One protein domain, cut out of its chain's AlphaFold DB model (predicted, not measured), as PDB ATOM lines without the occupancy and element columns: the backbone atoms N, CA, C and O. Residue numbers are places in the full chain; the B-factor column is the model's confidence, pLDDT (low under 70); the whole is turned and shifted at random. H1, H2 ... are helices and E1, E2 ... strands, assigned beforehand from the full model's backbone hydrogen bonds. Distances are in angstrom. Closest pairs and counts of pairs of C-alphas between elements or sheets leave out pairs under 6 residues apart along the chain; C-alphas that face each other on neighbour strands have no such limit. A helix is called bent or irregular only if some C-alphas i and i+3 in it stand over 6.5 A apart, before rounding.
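This is residues 183 to 226 of the 228 residues of an uncharacterized protein of Phialemoniopsis curvata (UniProt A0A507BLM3). A small antiparallel sheet of three strands, E2, E1 and E3, has a single irregular helix, H1, running slantwise over one of its faces. The long loop of residues 195 to 208 makes the end of the longest axis away from H1. The printed part has 44 residues with three named strands and one named helix, in the order E1, E2, E3, H1; the sheet runs E2, E1, E3, and the class is mixed. It is compact, with a radius of gyration of the C-alphas of 9.3 A and a rounded outline of 25 by 18 by 13 A.

E1, residues 183 to 186, begins with C-alpha 183 at (31.631, 54.521, 167.954) and is 10.3 A long. E2 is residues 192 to 194, 7.1 A. E3, residues 209 to 213, is the longest strand, 12.7 A. H1, residues 215 to 224, spans 15.4 A and ends with C-alpha 224 at (17.845, 55.943, 160.389). It is irregular: C-alphas 216 and 219 are 8.0 A apart.

E1 and E2 form an antiparallel hairpin at 155 degrees, with N 185 and O 193 at 2.9 A, within hydrogen-bond range. E1 and E3 are antiparallel at 138 degrees, with N 184 and O 211 at 2.9 A, also within range. H1 is on the sheet at a height of 9.0 A, over E1 and, only just, E3, on which 3 of its C-alphas fall. On the local plane it stands at 41 degrees to E1, slantwise to the strands. The closest C-alphas of H1 and E1 are those of Cys 222 and Ala 186, 7.0 A apart. In H1, 4 of 6 O i to N i+4 pairs are within hydrogen-bond range.

The two C-alphas farthest apart, those of Asp 205 and Pro 216, are 27.2 A apart. The link from E2 to E3, 14 residues, is long. The printed part has no cut, and no printed residue has a pLDDT under 70.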
ATOM      1  N   ALA A 183      31.985  53.152 168.293       96.88
ATOM      2  CA  ALA A 183      31.631  54.521 167.954       96.88
ATOM      3  C   ALA A 183      31.924  54.802 166.475       96.88
ATOM      4  O   ALA A 183      32.992  54.448 165.963       96.88
ATOM      5  N   TYR A 184      30.982  55.464 165.815       95.88
ATOM      6  CA  TYR A 184      31.086  55.928 164.438       95.88
ATOM      7  C   TYR A 184      30.685  57.393 164.359       95.88
ATOM      8  O   TYR A 184      29.895  57.875 165.174       95.88
ATOM      9  N   CYS A 185      31.220  58.071 163.353       96.94
ATOM     10  CA  CYS A 185      30.774  59.390 162.944       96.94
ATOM     11  C   CYS A 185      30.169  59.296 161.548       96.94
ATOM     12  O   CYS A 185      30.672  58.542 160.712       96.94
ATOM     13  N   ALA A 186      29.119  60.063 161.292       95.94
ATOM     14  CA  ALA A 186      28.522  60.181 159.972       95.94
ATOM     15  C   ALA A 186      28.330  61.641 159.601       95.94
ATOM     16  O   ALA A 186      27.859  62.438 160.412       95.94
ATOM     17  N   LYS A 187      28.663  61.940 158.348       94.81
ATOM     18  CA  LYS A 187      28.416  63.234 157.716       94.81
ATOM     19  C   LYS A 187      27.071  63.278 156.998       94.81
ATOM     20  O   LYS A 187      26.455  64.330 156.907       94.81
ATOM     21  N   ASP A 188      26.646  62.136 156.469       94.00
ATOM     22  CA  ASP A 188      25.365  61.933 155.801       94.00
ATOM     23  C   ASP A 188      24.972  60.446 155.904       94.00
ATOM     24  O   ASP A 188      25.677  59.646 156.524       94.00
ATOM     25  N   LYS A 189      23.833  60.062 155.316       92.88
ATOM     26  CA  LYS A 189      23.298  58.692 155.387       92.88
ATOM     27  C   LYS A 189      24.213  57.620 154.773       92.88
ATOM     28  O   LYS A 189      24.125  56.461 155.179       92.88
ATOM     29  N   ASP A 190      25.067  57.992 153.820       92.31
ATOM     30  CA  ASP A 190      25.929  57.083 153.056       92.31
ATOM     31  C   ASP A 190      27.423  57.243 153.420       92.31
ATOM     32  O   ASP A 190      28.219  56.336 153.162       92.31
ATOM     33  N   SER A 191      27.802  58.349 154.071       94.06
ATOM     34  CA  SER A 191      29.177  58.691 154.450       94.06
ATOM     35  C   SER A 191      29.393  58.592 155.961       94.06
ATOM     36  O   SER A 191      29.076  59.513 156.720       94.06
ATOM     37  N   TYR A 192      30.006  57.490 156.394       94.94
ATOM     38  CA  TYR A 192      30.360  57.243 157.791       94.94
ATOM     39  C   TYR A 192      31.773  56.670 157.942       94.94
ATOM     40  O   TYR A 192      32.305  56.013 157.046       94.94
ATOM     41  N   CYS A 193      32.383  56.890 159.104       95.56
ATOM     42  CA  CYS A 193      33.680  56.327 159.469       95.56
ATOM     43  C   CYS A 193      33.683  55.867 160.929       95.56
ATOM     44  O   CYS A 193      32.842  56.277 161.731       95.56
ATOM     45  N   ALA A 194      34.636  55.002 161.288       95.94
ATOM     46  CA  ALA A 194      34.916  54.747 162.698       95.94
ATOM     47  C   ALA A 194      35.278  56.069 163.387       95.94
ATOM     48  O   ALA A 194      35.893  56.936 162.762       95.94
ATOM     49  N   TYR A 195      34.872  56.224 164.646       96.88
ATOM     50  CA  TYR A 195      35.134  57.451 165.385       96.88
ATOM     51  C   TYR A 195      36.640  57.715 165.483       96.88
ATOM     52  O   TYR A 195      37.400  56.884 165.984       96.88
ATOM     53  N   ASP A 196      37.039  58.896 165.031       95.69
ATOM     54  CA  ASP A 196      38.391  59.426 165.110       95.69
ATOM     55  C   ASP A 196      38.285  60.948 165.245       95.69
ATOM     56  O   ASP A 196      37.752  61.621 164.365       95.69
ATOM     57  N   ALA A 197      38.795  61.498 166.348       92.75
ATOM     58  CA  ALA A 197      38.735  62.930 166.631       92.75
ATOM     59  C   ALA A 197      39.455  63.795 165.574       92.75
ATOM     60  O   ALA A 197      39.182  64.990 165.480       92.75
ATOM     61  N   GLY A 198      40.369  63.216 164.789       91.00
ATOM     62  CA  GLY A 198      41.032  63.897 163.677       91.00
ATOM     63  C   GLY A 198      40.270  63.830 162.350       91.00
ATOM     64  O   GLY A 198      40.654  64.510 161.397       91.00
ATOM     65  N   ASN A 199      39.211  63.021 162.254       94.62
ATOM     66  CA  ASN A 199      38.469  62.840 161.012       94.62
ATOM     67  C   ASN A 199      37.429  63.951 160.817       94.62
ATOM     68  O   ASN A 199      36.674  64.283 161.728       94.62
ATOM     69  N   ALA A 200      37.344  64.483 159.594       93.50
ATOM     70  CA  ALA A 200      36.394  65.530 159.229       93.50
ATOM     71  C   ALA A 200      34.926  65.152 159.498       93.50
ATOM     72  O   ALA A 200      34.129  66.038 159.780       93.50
ATOM     73  N   TYR A 201      34.568  63.863 159.448       95.25
ATOM     74  CA  TYR A 201      33.197  63.396 159.714       95.25
ATOM     75  C   TYR A 201      32.855  63.402 161.201       95.25
ATOM     76  O   TYR A 201      31.694  63.257 161.561       95.25
ATOM     77  N   CYS A 202      33.856  63.533 162.068       95.94
ATOM     78  CA  CYS A 202      33.692  63.575 163.513       95.94
ATOM     79  C   CYS A 202      33.738  65.001 164.062       95.94
ATOM     80  O   CYS A 202      33.816  65.162 165.274       95.94
ATOM     81  N   LEU A 203      33.729  66.036 163.220       95.12
ATOM     82  CA  LEU A 203      33.785  67.423 163.678       95.12
ATOM     83  C   LEU A 203      32.389  67.953 164.009       95.12
ATOM     84  O   LEU A 203      31.424  67.640 163.323       95.12
ATOM     85  N   ALA A 204      32.278  68.789 165.035       93.00
ATOM     86  CA  ALA A 204      31.036  69.415 165.479       93.00
ATOM     87  C   ALA A 204      30.656  70.618 164.594       93.00
ATOM     88  O   ALA A 204      30.525  71.739 165.077       93.00
ATOM     89  N   ASP A 205      30.504  70.383 163.291       91.00
ATOM     90  CA  ASP A 205      30.156  71.394 162.281       91.00
ATOM     91  C   ASP A 205      28.651  71.702 162.191       91.00
ATOM     92  O   ASP A 205      28.229  72.517 161.375       91.00
ATOM     93  N   GLY A 206      27.841  71.058 163.036       90.06
ATOM     94  CA  GLY A 206      26.382  71.169 163.038       90.06
ATOM     95  C   GLY A 206      25.673  70.220 162.068       90.06
ATOM     96  O   GLY A 206      24.448  70.140 162.110       90.06
ATOM     97  N   HIS A 207      26.413  69.477 161.243       91.06
ATOM     98  CA  HIS A 207      25.867  68.507 160.290       91.06
ATOM     99  C   HIS A 207      26.252  67.073 160.641       91.06
ATOM    100  O   HIS A 207      25.461  66.155 160.437       91.06
ATOM    101  N   ASN A 208      27.441  66.867 161.194       94.94
ATOM    102  CA  ASN A 208      27.890  65.534 161.555       94.94
ATOM    103  C   ASN A 208      27.196  65.009 162.819       94.94
ATOM    104  O   ASN A 208      26.822  65.758 163.725       94.94
ATOM    105  N   THR A 209      27.099  63.688 162.921       95.25
ATOM    106  CA  THR A 209      26.558  62.998 164.093       95.25
ATOM    107  C   THR A 209      27.464  61.857 164.535       95.25
ATOM    108  O   THR A 209      28.167  61.253 163.724       95.25
ATOM    109  N   VAL A 210      27.434  61.543 165.829       96.38
ATOM    110  CA  VAL A 210      28.126  60.391 166.416       96.38
ATOM    111  C   VAL A 210      27.118  59.396 166.967       96.38
ATOM    112  O   VAL A 210      26.113  59.767 167.575       96.38
ATOM    113  N   PHE A 211      27.381  58.109 166.765       95.69
ATOM    114  CA  PHE A 211      26.507  57.046 167.250       95.69
ATOM    115  C   PHE A 211      27.279  55.757 167.520       95.69
ATOM    116  O   PHE A 211      28.377  55.535 167.010       95.69
ATOM    117  N   CYS A 212      26.680  54.898 168.338       96.81
ATOM    118  CA  CYS A 212      27.177  53.557 168.610       96.81
ATOM    119  C   CYS A 212      26.460  52.548 167.717       96.81
ATOM    120  O   CYS A 212      25.250  52.645 167.504       96.81
ATOM    121  N   CYS A 213      27.208  51.594 167.168       95.12
ATOM    122  CA  CYS A 213      26.631  50.522 166.368       95.12
ATOM    123  C   CYS A 213      27.502  49.261 166.389       95.12
ATOM    124  O   CYS A 213      28.733  49.325 166.467       95.12
ATOM    125  N   ALA A 214      26.868  48.097 166.262       93.69
ATOM    126  CA  ALA A 214      27.564  46.859 165.944       93.69
ATOM    127  C   ALA A 214      27.946  46.832 164.444       93.69
ATOM    128  O   ALA A 214      27.119  47.191 163.602       93.69
ATOM    129  N   PRO A 215      29.140  46.332 164.065       86.38
ATOM    130  CA  PRO A 215      29.633  46.368 162.685       86.38
ATOM    131  C   PRO A 215      28.676  45.915 161.563       86.38
ATOM    132  O   PRO A 215      28.670  46.568 160.521       86.38
ATOM    133  N   PRO A 216      27.843  44.863 161.713       90.62
ATOM    134  CA  PRO A 216      26.976  44.438 160.613       90.62
ATOM    135  C   PRO A 216      25.788  45.377 160.349       90.62
ATOM    136  O   PRO A 216      25.150  45.244 159.310       90.62
ATOM    137  N   LYS A 217      25.473  46.313 161.257       92.38
ATOM    138  CA  LYS A 217      24.265  47.159 161.183       92.38
ATOM    139  C   LYS A 217      24.540  48.635 160.894       92.38
ATOM    140  O   LYS A 217      23.605  49.429 160.875       92.38
ATOM    141  N   ILE A 218      25.798  49.016 160.653       92.69
ATOM    142  CA  ILE A 218      26.191  50.433 160.580       92.69
ATOM    143  C   ILE A 218      25.381  51.189 159.527       92.69
ATOM    144  O   ILE A 218      24.858  52.253 159.826       92.69
ATOM    145  N   LYS A 219      25.229  50.624 158.323       92.50
ATOM    146  CA  LYS A 219      24.511  51.285 157.225       92.50
ATOM    147  C   LYS A 219      23.037  51.547 157.557       92.50
ATOM    148  O   LYS A 219      22.529  52.619 157.257       92.50
ATOM    149  N   GLU A 220      22.370  50.584 158.191       93.75
ATOM    150  CA  GLU A 220      20.962  50.704 158.587       93.75
ATOM    151  C   GLU A 220      20.785  51.764 159.682       93.75
ATOM    152  O   GLU A 220      19.949  52.654 159.551       93.75
ATOM    153  N   VAL A 221      21.618  51.717 160.727       92.75
ATOM    154  CA  VAL A 221      21.566  52.681 161.839       92.75
ATOM    155  C   VAL A 221      21.946  54.088 161.378       92.75
ATOM    156  O   VAL A 221      21.335  55.057 161.820       92.75
ATOM    157  N   CYS A 222      22.927  54.206 160.481       92.38
ATOM    158  CA  CYS A 222      23.315  55.480 159.888       92.38
ATOM    159  C   CYS A 222      22.146  56.088 159.109       92.38
ATOM    160  O   CYS A 222      21.775  57.220 159.393       92.38
ATOM    161  N   ALA A 223      21.501  55.333 158.210       92.19
ATOM    162  CA  ALA A 223      20.348  55.821 157.449       92.19
ATOM    163  C   ALA A 223      19.206  56.315 158.360       92.19
ATOM    164  O   ALA A 223      18.714  57.424 158.173       92.19
ATOM    165  N   GLN A 224      18.885  55.565 159.421       91.69
ATOM    166  CA  GLN A 224      17.845  55.943 160.389       91.69
ATOM    167  C   GLN A 224      18.110  57.277 161.107       91.69
ATOM    168  O   GLN A 224      17.169  57.899 161.598       91.69
ATOM    169  N   LYS A 225      19.364  57.742 161.201       88.94
ATOM    170  CA  LYS A 225      19.687  59.039 161.823       88.94
ATOM    171  C   LYS A 225      19.303  60.244 160.967       88.94
ATOM    172  O   LYS A 225      19.245  61.342 161.510       88.94
ATOM    173  N   TRP A 226      19.037  60.039 159.679       86.19
ATOM    174  CA  TRP A 226      18.790  61.102 158.702       86.19
ATOM    175  C   TRP A 226      17.350  61.145 158.173       86.19
ATOM    176  O   TRP A 226      17.028  62.040 157.402       86.19
TER     177      TRP A 226